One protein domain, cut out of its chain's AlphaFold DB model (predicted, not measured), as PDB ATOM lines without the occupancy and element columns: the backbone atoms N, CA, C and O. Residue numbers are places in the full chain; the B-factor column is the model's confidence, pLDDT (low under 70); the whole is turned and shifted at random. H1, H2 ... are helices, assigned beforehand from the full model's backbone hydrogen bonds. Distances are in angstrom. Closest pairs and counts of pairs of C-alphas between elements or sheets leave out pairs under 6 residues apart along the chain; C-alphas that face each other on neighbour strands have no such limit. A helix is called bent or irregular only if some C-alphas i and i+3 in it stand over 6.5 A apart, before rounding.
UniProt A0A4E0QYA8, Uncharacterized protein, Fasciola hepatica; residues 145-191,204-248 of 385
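AT A GLANCE: This is residues 145 to 191 and 204 to 248 of the 385 residues of an uncharacterized protein of Fasciola hepatica (UniProt A0A4E0QYA8). Helix H3 runs through the middle of a small helical body; its first residues meet the side of H2 like the stem of a T, and its last residues meet the first residues of H1 in a V. H1 has a kink of 97 degrees near residue 164, the short H4 lies past the last end of H3, and residues 204 to 223 make a long loop with no named element. You have 92 printed residues with four named helices, H1, H2, H3 and H4 in chain order, and no named strand; the class is all helix. The whole is compact, with a radius of gyration of the C-alphas of 14.0 A and spans of 38 by 32 by 24 A.

IN THESE COORDINATES: Start at Glu 145 and go on to C-alpha 151 at (71.079, 46.566, 82.246), where H1 begins; it holds residues 151 to 170 and measures 19.7 A from first to last C-alpha. H1 is irregular: C-alphas 161 and 164 are 9.2 A apart. H2 holds residues 173 to 189 and measures 24.8 A. Past the cut, find C-alpha 224 at (70.988, 63.489, 83.109); from there H3 runs to residue 236, over 18.2 A. H4 holds residues 240 to 247, 10.5 A long, and ends with C-alpha 247 at (69.317, 44.935, 69.625).

HOW THE PARTS SIT: Begin at H3, which touches both H1 and H2. Residues 151 to 155 of H1 touch residues 231 to 236 of H3; the closest C-alphas, of Pro 151 and Leu 235, are 6.0 A apart. The rough line of H1 stands to H3 at a steep tilt of 46 degrees, opposite ways. At residues 224 to 227, H3 touches residues 176 to 183 of H2, with the C-alphas of Cys 179 and Glu 226 closest at 5.5 A. H2 and H3 are about perpendicular, at 85 degrees. H4 is close to H3 but not clearly touching; their closest C-alphas, of Leu 235 and Ile 243, are 7.7 A apart. H1 and H2 are apart, and H4 is apart from both. In H3 and H4 every O i to N i+4 pair is within hydrogen-bond range; in H1 13 of 16 are, and in H2 12 of 13.

THE WHOLE: The two farthest C-alphas, of Leu 191 and Ser 248, are 43.3 A apart, while those of Glu 145 and Ser 248 are 7.9 A apart. Residues 192 to 203 are not printed, and C-alphas 191 and 204 stand 21.9 A apart across the cut, which lies in the link from H2 to H3. The links H1 to H2 and H3 to H4 are tight. The mean pLDDT of the printed part is 80.2; look for values under 70 at residues 189 to 191, 204 to 205 and 212 to 221.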
ATOM      1  N   GLU A 145      74.551  42.766  72.679       76.44
ATOM      2  CA  GLU A 145      73.884  41.471  72.874       76.44
ATOM      3  C   GLU A 145      74.469  40.642  74.039       76.44
ATOM      4  O   GLU A 145      73.727  39.971  74.748       76.44
ATOM      5  N   HIS A 146      75.776  40.734  74.312       78.19
ATOM      6  CA  HIS A 146      76.428  40.048  75.438       78.19
ATOM      7  C   HIS A 146      76.192  40.721  76.801       78.19
ATOM      8  O   HIS A 146      76.540  40.153  77.834       78.19
ATOM      9  N   LEU A 147      75.643  41.939  76.821       81.12
ATOM     10  CA  LEU A 147      75.393  42.717  78.040       81.12
ATOM     11  C   LEU A 147      73.920  42.687  78.470       81.12
ATOM     12  O   LEU A 147      73.579  43.274  79.493       81.12
ATOM     13  N   VAL A 148      73.058  41.984  77.730       84.06
ATOM     14  CA  VAL A 148      71.606  41.900  77.958       84.06
ATOM     15  C   VAL A 148      71.248  41.508  79.402       84.06
ATOM     16  O   VAL A 148      70.376  42.136  79.998       84.06
ATOM     17  N   SER A 149      71.978  40.566  80.009       84.12
ATOM     18  CA  SER A 149      71.782  40.138  81.407       84.12
ATOM     19  C   SER A 149      72.212  41.162  82.470       84.12
ATOM     20  O   SER A 149      72.069  40.913  83.667       84.12
ATOM     21  N   ASN A 150      72.774  42.309  82.080       87.62
ATOM     22  CA  ASN A 150      73.158  43.381  82.995       87.62
ATOM     23  C   ASN A 150      72.784  44.762  82.413       87.62
ATOM     24  O   ASN A 150      73.615  45.399  81.755       87.62
ATOM     25  N   PRO A 151      71.573  45.272  82.723       86.06
ATOM     26  CA  PRO A 151      71.079  46.566  82.246       86.06
ATOM     27  C   PRO A 151      72.014  47.753  82.509       86.06
ATOM     28  O   PRO A 151      72.053  48.686  81.710       86.06
ATOM     29  N   VAL A 152      72.788  47.721  83.601       88.12
ATOM     30  CA  VAL A 152      73.742  48.783  83.955       88.12
ATOM     31  C   VAL A 152      74.916  48.800  82.983       88.12
ATOM     32  O   VAL A 152      75.228  49.846  82.416       88.12
ATOM     33  N   ASN A 153      75.535  47.640  82.748       87.38
ATOM     34  CA  ASN A 153      76.636  47.530  81.796       87.38
ATOM     35  C   ASN A 153      76.152  47.805  80.365       87.38
ATOM     36  O   ASN A 153      76.824  48.524  79.632       87.38
ATOM     37  N   LEU A 154      74.975  47.291  79.990       88.62
ATOM     38  CA  LEU A 154      74.360  47.513  78.681       88.62
ATOM     39  C   LEU A 154      74.125  49.002  78.400       88.62
ATOM     40  O   LEU A 154      74.550  49.504  77.361       88.62
ATOM     41  N   LEU A 155      73.466  49.714  79.323       89.94
ATOM     42  CA  LEU A 155      73.186  51.139  79.156       89.94
ATOM     43  C   LEU A 155      74.478  51.966  79.180       89.94
ATOM     44  O   LEU A 155      74.599  52.908  78.403       89.94
ATOM     45  N   SER A 156      75.447  51.592  80.023       87.94
ATOM     46  CA  SER A 156      76.765  52.236  80.093       87.94
ATOM     47  C   SER A 156      77.502  52.133  78.762       87.94
ATOM     48  O   SER A 156      77.885  53.153  78.193       87.94
ATOM     49  N   GLU A 157      77.640  50.920  78.225       86.62
ATOM     50  CA  GLU A 157      78.346  50.671  76.966       86.62
ATOM     51  C   GLU A 157      77.631  51.336  75.783       86.62
ATOM     52  O   GLU A 157      78.275  51.973  74.950       86.62
ATOM     53  N   ALA A 158      76.293  51.282  75.737       87.44
ATOM     54  CA  ALA A 158      75.508  51.988  74.729       87.44
ATOM     55  C   ALA A 158      75.712  53.513  74.808       87.44
ATOM     56  O   ALA A 158      75.918  54.166  73.783       87.44
ATOM     57  N   TRP A 159      75.703  54.092  76.014       88.69
ATOM     58  CA  TRP A 159      75.891  55.532  76.207       88.69
ATOM     59  C   TRP A 159      77.310  55.991  75.849       88.69
ATOM     60  O   TRP A 159      77.475  57.036  75.219       88.69
ATOM     61  N   ILE A 160      78.326  55.198  76.197       84.31
ATOM     62  CA  ILE A 160      79.723  55.427  75.802       84.31
ATOM     63  C   ILE A 160      79.876  55.327  74.278       84.31
ATOM     64  O   ILE A 160      80.506  56.193  73.675       84.31
ATOM     65  N   THR A 161      79.257  54.322  73.650       84.06
ATOM     66  CA  THR A 161      79.346  54.069  72.201       84.06
ATOM     67  C   THR A 161      78.708  55.182  71.367       84.06
ATOM     68  O   THR A 161      79.265  55.567  70.340       84.06
ATOM     69  N   LEU A 162      77.562  55.731  71.792       85.00
ATOM     70  CA  LEU A 162      76.966  56.898  71.125       85.00
ATOM     71  C   LEU A 162      77.749  58.192  71.402       85.00
ATOM     72  O   LEU A 162      77.895  59.037  70.513       85.00
ATOM     73  N   GLY A 163      78.225  58.360  72.636       82.81
ATOM     74  CA  GLY A 163      78.825  59.595  73.124       82.81
ATOM     75  C   GLY A 163      77.797  60.685  73.459       82.81
ATOM     76  O   GLY A 163      76.678  60.724  72.941       82.81
ATOM     77  N   ALA A 164      78.201  61.608  74.336       82.81
ATOM     78  CA  ALA A 164      77.327  62.643  74.895       82.81
ATOM     79  C   ALA A 164      76.671  63.550  73.831       82.81
ATOM     80  O   ALA A 164      75.498  63.894  73.957       82.81
ATOM     81  N   SER A 165      77.394  63.888  72.757       80.38
ATOM     82  CA  SER A 165      76.891  64.744  71.674       80.38
ATOM     83  C   SER A 165      75.710  64.122  70.924       80.38
ATOM     84  O   SER A 165      74.671  64.764  70.801       80.38
ATOM     85  N   HIS A 166      75.822  62.868  70.476       81.25
ATOM     86  CA  HIS A 166      74.722  62.189  69.783       81.25
ATOM     87  C   HIS A 166      73.544  61.904  70.716       81.25
ATOM     88  O   HIS A 166      72.394  61.967  70.289       81.25
ATOM     89  N   LEU A 167      73.797  61.626  71.999       83.69
ATOM     90  CA  LEU A 167      72.723  61.430  72.974       83.69
ATOM     91  C   LEU A 167      71.931  62.707  73.235       83.69
ATOM     92  O   LEU A 167      70.707  62.642  73.298       83.69
ATOM     93  N   ARG A 168      72.587  63.868  73.319       82.81
ATOM     94  CA  ARG A 168      71.894  65.163  73.360       82.81
ATOM     95  C   ARG A 168      70.987  65.350  72.141       82.81
ATOM     96  O   ARG A 168      69.870  65.827  72.289       82.81
ATOM     97  N   ASP A 169      71.450  64.956  70.959       81.69
ATOM     98  CA  ASP A 169      70.698  65.136  69.713       81.69
ATOM     99  C   ASP A 169      69.520  64.136  69.580       81.69
ATOM    100  O   ASP A 169      68.546  64.418  68.882       81.69
ATOM    101  N   LEU A 170      69.568  62.994  70.283       86.69
ATOM    102  CA  LEU A 170      68.471  62.015  70.382       86.69
ATOM    103  C   LEU A 170      67.460  62.322  71.498       86.69
ATOM    104  O   LEU A 170      66.283  61.972  71.382       86.69
ATOM    105  N   VAL A 171      67.901  62.930  72.600       86.69
ATOM    106  CA  VAL A 171      67.063  63.199  73.773       86.69
ATOM    107  C   VAL A 171      66.415  64.576  73.641       86.69
ATOM    108  O   VAL A 171      67.089  65.601  73.603       86.69
ATOM    109  N   SER A 172      65.082  64.628  73.626       86.44
ATOM    110  CA  SER A 172      64.377  65.905  73.485       86.44
ATOM    111  C   SER A 172      64.616  66.848  74.673       86.44
ATOM    112  O   SER A 172      64.657  66.440  75.839       86.44
ATOM    113  N   VAL A 173      64.702  68.150  74.376       85.38
ATOM    114  CA  VAL A 173      64.879  69.217  75.378       85.38
ATOM    115  C   VAL A 173      63.771  69.175  76.440       85.38
ATOM    116  O   VAL A 173      64.045  69.340  77.629       85.38
ATOM    117  N   ASP A 174      62.533  68.870  76.040       86.94
ATOM    118  CA  ASP A 174      61.401  68.711  76.960       86.94
ATOM    119  C   ASP A 174      61.587  67.542  77.937       86.94
ATOM    120  O   ASP A 174      61.254  67.672  79.119       86.94
ATOM    121  N   LEU A 175      62.143  66.412  77.479       88.56
ATOM    122  CA  LEU A 175      62.421  65.254  78.329       88.56
ATOM    123  C   LEU A 175      63.516  65.577  79.351       88.56
ATOM    124  O   LEU A 175      63.313  65.339  80.545       88.56
ATOM    125  N   LEU A 176      64.618  66.207  78.927       87.50
ATOM    126  CA  LEU A 176      65.656  66.689  79.848       87.50
ATOM    127  C   LEU A 176      65.090  67.689  80.860       87.50
ATOM    128  O   LEU A 176      65.347  67.556  82.056       87.50
ATOM    129  N   ALA A 177      64.242  68.625  80.430       86.25
ATOM    130  CA  ALA A 177      63.594  69.579  81.325       86.25
ATOM    131  C   ALA A 177      62.641  68.899  82.333       86.25
ATOM    132  O   ALA A 177      62.552  69.331  83.487       86.25
ATOM    133  N   ILE A 178      61.933  67.830  81.943       89.25
ATOM    134  CA  ILE A 178      61.122  67.009  82.860       89.25
ATOM    135  C   ILE A 178      62.021  66.295  83.878       89.25
ATOM    136  O   ILE A 178      61.738  66.361  85.078       89.25
ATOM    137  N   CYS A 179      63.096  65.648  83.425       90.38
ATOM    138  CA  CYS A 179      64.042  64.954  84.296       90.38
ATOM    139  C   CYS A 179      64.739  65.923  85.264       90.38
ATOM    140  O   CYS A 179      64.823  65.631  86.452       90.38
ATOM    141  N   ALA A 180      65.127  67.118  84.811       88.62
ATOM    142  CA  ALA A 180      65.706  68.167  85.648       88.62
ATOM    143  C   ALA A 180      64.754  68.609  86.775       88.62
ATOM    144  O   ALA A 180      65.160  68.694  87.934       88.62
ATOM    145  N   ARG A 181      63.463  68.826  86.469       88.56
ATOM    146  CA  ARG A 181      62.447  69.173  87.484       88.56
ATOM    147  C   ARG A 181      62.209  68.050  88.498       88.56
ATOM    148  O   ARG A 181      61.900  68.338  89.652       88.56
ATOM    149  N   ARG A 182      62.330  66.785  88.085       87.38
ATOM    150  CA  ARG A 182      62.227  65.617  88.979       87.38
ATOM    151  C   ARG A 182      63.459  65.486  89.868       87.38
ATOM    152  O   ARG A 182      63.307  65.435  91.079       87.38
ATOM    153  N   GLU A 183      64.659  65.571  89.298       86.94
ATOM    154  CA  GLU A 183      65.920  65.545  90.048       86.94
ATOM    155  C   GLU A 183      65.976  66.660  91.112       86.94
ATOM    156  O   GLU A 183      66.412  66.432  92.239       86.94
ATOM    157  N   GLN A 184      65.481  67.863  90.793       84.00
ATOM    158  CA  GLN A 184      65.349  68.957  91.764       84.00
ATOM    159  C   GLN A 184      64.313  68.692  92.865       84.00
ATOM    160  O   GLN A 184      64.456  69.240  93.957       84.00
ATOM    161  N   ARG A 185      63.265  67.902  92.598       85.81
ATOM    162  CA  ARG A 185      62.279  67.507  93.612       85.81
ATOM    163  C   ARG A 185      62.873  66.458  94.548       85.81
ATOM    164  O   ARG A 185      62.817  66.642  95.758       85.81
ATOM    165  N   ASP A 186      63.494  65.417  94.000       78.00
ATOM    166  CA  ASP A 186      64.084  64.322  94.776       78.00
ATOM    167  C   ASP A 186      65.170  64.851  95.735       78.00
ATOM    168  O   ASP A 186      65.143  64.533  96.922       78.00
ATOM    169  N   LYS A 187      66.026  65.783  95.281       75.81
ATOM    170  CA  LYS A 187      67.026  66.482  96.123       75.81
ATOM    171  C   LYS A 187      66.445  67.288  97.293       75.81
ATOM    172  O   LYS A 187      67.170  67.590  98.234       75.81
ATOM    173  N   ARG A 188      65.168  67.684  97.237       72.88
ATOM    174  CA  ARG A 188      64.474  68.389  98.337       72.88
ATOM    175  C   ARG A 188      63.811  67.430  99.328       72.88
ATOM    176  O   ARG A 188      63.376  67.876 100.384       72.88
ATOM    177  N   HIS A 189      63.702  66.147  98.983       66.38
ATOM    178  CA  HIS A 189      63.086  65.111  99.816       66.38
ATOM    179  C   HIS A 189      64.095  64.090 100.360       66.38
ATOM    180  O   HIS A 189      63.767  63.361 101.292       66.38
ATOM    181  N   SER A 190      65.324  64.057  99.838       65.38
ATOM    182  CA  SER A 190      66.444  63.358 100.469       65.38
ATOM    183  C   SER A 190      66.832  64.045 101.783       65.38
ATOM    184  O   SER A 190      67.485  65.091 101.768       65.38
ATOM    185  N   LEU A 191      66.422  63.460 102.912       54.03
ATOM    186  CA  LEU A 191      66.891  63.843 104.247       54.03
ATOM    187  C   LEU A 191      68.409  63.598 104.385       54.03
ATOM    188  O   LEU A 191      68.930  62.656 103.782       54.03
ATOM    189  N   ARG A 204      78.359  52.679  90.724       51.62
ATOM    190  CA  ARG A 204      77.918  51.795  89.626       51.62
ATOM    191  C   ARG A 204      76.584  52.206  89.004       51.62
ATOM    192  O   ARG A 204      76.249  51.712  87.937       51.62
ATOM    193  N   SER A 205      75.814  53.070  89.661       65.00
ATOM    194  CA  SER A 205      74.505  53.535  89.185       65.00
ATOM    195  C   SER A 205      74.529  54.980  88.671       65.00
ATOM    196  O   SER A 205      73.469  55.557  88.430       65.00
ATOM    197  N   SER A 206      75.712  55.559  88.448       74.50
ATOM    198  CA  SER A 206      75.887  56.865  87.807       74.50
ATOM    199  C   SER A 206      76.068  56.731  86.281       74.50
ATOM    200  O   SER A 206      76.598  55.723  85.812       74.50
ATOM    201  N   PRO A 207      75.619  57.720  85.483       83.12
ATOM    202  CA  PRO A 207      75.831  57.707  84.037       83.12
ATOM    203  C   PRO A 207      77.308  57.944  83.670       83.12
ATOM    204  O   PRO A 207      77.986  58.694  84.379       83.12
ATOM    205  N   PRO A 208      77.787  57.421  82.518       81.19
ATOM    206  CA  PRO A 208      79.162  57.613  82.036       81.19
ATOM    207  C   PRO A 208      79.615  59.077  81.914       81.19
ATOM    208  O   PRO A 208      80.804  59.373  82.009       81.19
ATOM    209  N   PHE A 209      78.674  60.000  81.721       81.19
ATOM    210  CA  PHE A 209      78.884  61.446  81.759       81.19
ATOM    211  C   PHE A 209      77.748  62.102  82.553       81.19
ATOM    212  O   PHE A 209      76.573  61.761  82.414       81.19
ATOM    213  N   LEU A 210      78.104  63.070  83.400       74.00
ATOM    214  CA  LEU A 210      77.151  63.829  84.223       74.00
ATOM    215  C   LEU A 210      76.549  65.040  83.486       74.00
ATOM    216  O   LEU A 210      75.581  65.622  83.970       74.00
ATOM    217  N   SER A 211      77.121  65.410  82.339       72.75
ATOM    218  CA  SER A 211      76.678  66.476  81.434       72.75
ATOM    219  C   SER A 211      76.513  65.901  80.030       72.75
ATOM    220  O   SER A 211      77.303  65.050  79.625       72.75
ATOM    221  N   LEU A 212      75.519  66.387  79.286       67.50
ATOM    222  CA  LEU A 212      75.416  66.159  77.838       67.50
ATOM    223  C   LEU A 212      76.075  67.285  77.021       67.50
ATOM    224  O   LEU A 212      76.346  67.105  75.834       67.50
ATOM    225  N   ASP A 213      76.385  68.411  77.667       64.62
ATOM    226  CA  ASP A 213      77.157  69.497  77.076       64.62
ATOM    227  C   ASP A 213      78.639  69.352  77.426       64.62
ATOM    228  O   ASP A 213      79.027  69.285  78.599       64.62
ATOM    229  N   SER A 214      79.458  69.311  76.374       53.94
ATOM    230  CA  SER A 214      80.897  69.547  76.447       53.94
ATOM    231  C   SER A 214      81.132  71.054  76.533       53.94
ATOM    232  O   SER A 214      80.539  71.798  75.758       53.94
ATOM    233  N   GLU A 215      82.041  71.455  77.424       55.25
ATOM    234  CA  GLU A 215      82.609  72.807  77.569       55.25
ATOM    235  C   GLU A 215      81.751  73.876  78.299       55.25
ATOM    236  O   GLU A 215      80.762  74.408  77.810       55.25
ATOM    237  N   PHE A 216      82.239  74.257  79.491       45.75
ATOM    238  CA  PHE A 216      81.991  75.525  80.205       45.75
ATOM    239  C   PHE A 216      80.556  75.900  80.637       45.75
ATOM    240  O   PHE A 216      80.170  77.067  80.555       45.75
ATOM    241  N   SER A 217      79.799  74.977  81.242       43.06
ATOM    242  CA  SER A 217      78.659  75.370  82.090       43.06
ATOM    243  C   SER A 217      78.359  74.380  83.220       43.06
ATOM    244  O   SER A 217      77.826  73.295  82.992       43.06
ATOM    245  N   GLU A 218      78.607  74.786  84.471       45.31
ATOM    246  CA  GLU A 218      78.238  74.013  85.675       45.31
ATOM    247  C   GLU A 218      76.712  73.808  85.817       45.31
ATOM    248  O   GLU A 218      76.255  72.953  86.579       45.31
ATOM    249  N   ASN A 219      75.909  74.540  85.035       47.53
ATOM    250  CA  ASN A 219      74.450  74.526  85.101       47.53
ATOM    251  C   ASN A 219      73.767  73.521  84.143       47.53
ATOM    252  O   ASN A 219      72.546  73.387  84.217       47.53
ATOM    253  N   VAL A 220      74.499  72.784  83.286       52.19
ATOM    254  CA  VAL A 220      73.904  71.857  82.279       52.19
ATOM    255  C   VAL A 220      74.097  70.362  82.609       52.19
ATOM    256  O   VAL A 220      74.108  69.489  81.747       52.19
ATOM    257  N   THR A 221      74.164  70.026  83.899       62.22
ATOM    258  CA  THR A 221      74.103  68.622  84.381       62.22
ATOM    259  C   THR A 221      72.694  68.174  84.797       62.22
ATOM    260  O   THR A 221      72.487  67.042  85.242       62.22
ATOM    261  N   ALA A 222      71.703  69.067  84.713       73.75
ATOM    262  CA  ALA A 222      70.376  68.842  85.273       73.75
ATOM    263  C   ALA A 222      69.548  67.853  84.434       73.75
ATOM    264  O   ALA A 222      69.315  68.062  83.247       73.75
ATOM    265  N   GLY A 223      69.050  66.795  85.074       81.94
ATOM    266  CA  GLY A 223      68.181  65.794  84.464       81.94
ATOM    267  C   GLY A 223      68.905  64.574  83.898       81.94
ATOM    268  O   GLY A 223      68.262  63.539  83.755       81.94
ATOM    269  N   VAL A 224      70.221  64.628  83.659       88.00
ATOM    270  CA  VAL A 224      70.988  63.489  83.109       88.00
ATOM    271  C   VAL A 224      70.978  62.291  84.070       88.00
ATOM    272  O   VAL A 224      70.758  61.159  83.644       88.00
ATOM    273  N   ARG A 225      71.113  62.533  85.384       87.31
ATOM    274  CA  ARG A 225      71.042  61.482  86.423       87.31
ATOM    275  C   ARG A 225      69.664  60.824  86.516       87.31
ATOM    276  O   ARG A 225      69.578  59.606  86.635       87.31
ATOM    277  N   GLU A 226      68.589  61.609  86.459       88.62
ATOM    278  CA  GLU A 226      67.219  61.072  86.497       88.62
ATOM    279  C   GLU A 226      66.858  60.365  85.182       88.62
ATOM    280  O   GLU A 226      66.219  59.319  85.220       88.62
ATOM    281  N   LEU A 227      67.307  60.875  84.028       91.06
ATOM    282  CA  LEU A 227      67.168  60.194  82.737       91.06
ATOM    283  C   LEU A 227      67.831  58.812  82.776       91.06
ATOM    284  O   LEU A 227      67.170  57.820  82.496       91.06
ATOM    285  N   TRP A 228      69.089  58.744  83.214       91.12
ATOM    286  CA  TRP A 228      69.833  57.496  83.390       91.12
ATOM    287  C   TRP A 228      69.120  56.506  84.324       91.12
ATOM    288  O   TRP A 228      68.857  55.369  83.941       91.12
ATOM    289  N   LYS A 229      68.726  56.956  85.524       88.81
ATOM    290  CA  LYS A 229      67.972  56.156  86.507       88.81
ATOM    291  C   LYS A 229      66.672  55.595  85.918       88.81
ATOM    292  O   LYS A 229      66.359  54.427  86.138       88.81
ATOM    293  N   ARG A 230      65.931  56.402  85.150       89.56
ATOM    294  CA  ARG A 230      64.716  55.955  84.457       89.56
ATOM    295  C   ARG A 230      65.007  54.963  83.337       89.56
ATOM    296  O   ARG A 230      64.308  53.964  83.257       89.56
ATOM    297  N   SER A 231      66.034  55.197  82.525       91.62
ATOM    298  CA  SER A 231      66.452  54.266  81.474       91.62
ATOM    299  C   SER A 231      66.869  52.909  82.050       91.62
ATOM    300  O   SER A 231      66.472  51.882  81.512       91.62
ATOM    301  N   LEU A 232      67.589  52.883  83.179       90.44
ATOM    302  CA  LEU A 232      67.906  51.643  83.896       90.44
ATOM    303  C   LEU A 232      66.659  50.945  84.443       90.44
ATOM    304  O   LEU A 232      66.556  49.726  84.327       90.44
ATOM    305  N   GLN A 233      65.715  51.693  85.022       88.31
ATOM    306  CA  GLN A 233      64.452  51.122  85.490       88.31
ATOM    307  C   GLN A 233      63.666  50.504  84.325       88.31
ATOM    308  O   GLN A 233      63.253  49.355  84.414       88.31
ATOM    309  N   GLU A 234      63.497  51.242  83.228       88.81
ATOM    310  CA  GLU A 234      62.734  50.800  82.058       88.81
ATOM    311  C   GLU A 234      63.404  49.598  81.364       88.81
ATOM    312  O   GLU A 234      62.702  48.672  80.973       88.81
ATOM    313  N   LEU A 235      64.743  49.532  81.311       89.19
ATOM    314  CA  LEU A 235      65.471  48.328  80.877       89.19
ATOM    315  C   LEU A 235      65.306  47.144  81.841       89.19
ATOM    316  O   LEU A 235      65.225  46.009  81.389       89.19
ATOM    317  N   SER A 236      65.242  47.386  83.152       86.69
ATOM    318  CA  SER A 236      65.055  46.328  84.161       86.69
ATOM    319  C   SER A 236      63.616  45.788  84.213       86.69
ATOM    320  O   SER A 236      63.372  44.748  84.820       86.69
ATOM    321  N   GLU A 237      62.657  46.494  83.605       89.00
ATOM    322  CA  GLU A 237      61.267  46.050  83.429       89.00
ATOM    323  C   GLU A 237      61.072  45.181  82.167       89.00
ATOM    324  O   GLU A 237      60.012  44.568  82.020       89.00
ATOM    325  N   LEU A 238      62.072  45.105  81.276       88.06
ATOM    326  CA  LEU A 238      62.072  44.261  80.075       88.06
ATOM    327  C   LEU A 238      62.748  42.909  80.336       88.06
ATOM    328  O   LEU A 238      63.693  42.801  81.116       88.06
ATOM    329  N   SER A 239      62.291  41.868  79.643       88.56
ATOM    330  CA  SER A 239      62.975  40.573  79.627       88.56
ATOM    331  C   SER A 239      64.207  40.588  78.716       88.56
ATOM    332  O   SER A 239      64.268  41.331  77.735       88.56
ATOM    333  N   GLU A 240      65.172  39.707  78.994       87.75
ATOM    334  CA  GLU A 240      66.379  39.548  78.170       87.75
ATOM    335  C   GLU A 240      66.044  39.319  76.685       87.75
ATOM    336  O   GLU A 240      66.647  39.937  75.810       87.75
ATOM    337  N   GLY A 241      65.025  38.502  76.398       83.56
ATOM    338  CA  GLY A 241      64.571  38.233  75.032       83.56
ATOM    339  C   GLY A 241      63.974  39.456  74.326       83.56
ATOM    340  O   GLY A 241      64.211  39.636  73.134       83.56
ATOM    341  N   GLU A 242      63.254  40.328  75.042       86.00
ATOM    342  CA  GLU A 242      62.761  41.595  74.480       86.00
ATOM    343  C   GLU A 242      63.927  42.532  74.150       86.00
ATOM    344  O   GLU A 242      63.991  43.055  73.039       86.00
ATOM    345  N   ILE A 243      64.882  42.697  75.072       86.44
ATOM    346  CA  ILE A 243      66.076  43.533  74.862       86.44
ATOM    347  C   ILE A 243      66.897  43.005  73.676       86.44
ATOM    348  O   ILE A 243      67.284  43.781  72.801       86.44
ATOM    349  N   GLN A 244      67.128  41.691  73.607       84.44
ATOM    350  CA  GLN A 244      67.860  41.064  72.507       84.44
ATOM    351  C   GLN A 244      67.136  41.248  71.166       84.44
ATOM    352  O   GLN A 244      67.781  41.594  70.181       84.44
ATOM    353  N   ALA A 245      65.805  41.123  71.125       81.69
ATOM    354  CA  ALA A 245      65.018  41.391  69.920       81.69
ATOM    355  C   ALA A 245      65.164  42.847  69.431       81.69
ATOM    356  O   ALA A 245      65.306  43.070  68.226       81.69
ATOM    357  N   VAL A 246      65.207  43.831  70.346       84.12
ATOM    358  CA  VAL A 246      65.492  45.237  69.992       84.12
ATOM    359  C   VAL A 246      66.895  45.382  69.397       84.12
ATOM    360  O   VAL A 246      67.044  45.982  68.332       84.12
ATOM    361  N   LEU A 247      67.917  44.826  70.057       83.19
ATOM    362  CA  LEU A 247      69.317  44.935  69.625       83.19
ATOM    363  C   LEU A 247      69.568  44.253  68.270       83.19
ATOM    364  O   LEU A 247      70.263  44.814  67.425       83.19
ATOM    365  N   SER A 248      68.949  43.096  68.029       79.94
ATOM    366  CA  SER A 248      69.025  42.365  66.758       79.94
ATOM    367  C   SER A 248      68.145  42.956  65.643       79.94
ATOM    368  O   SER A 248      68.121  42.420  64.534       79.94
TER     369      SER A 248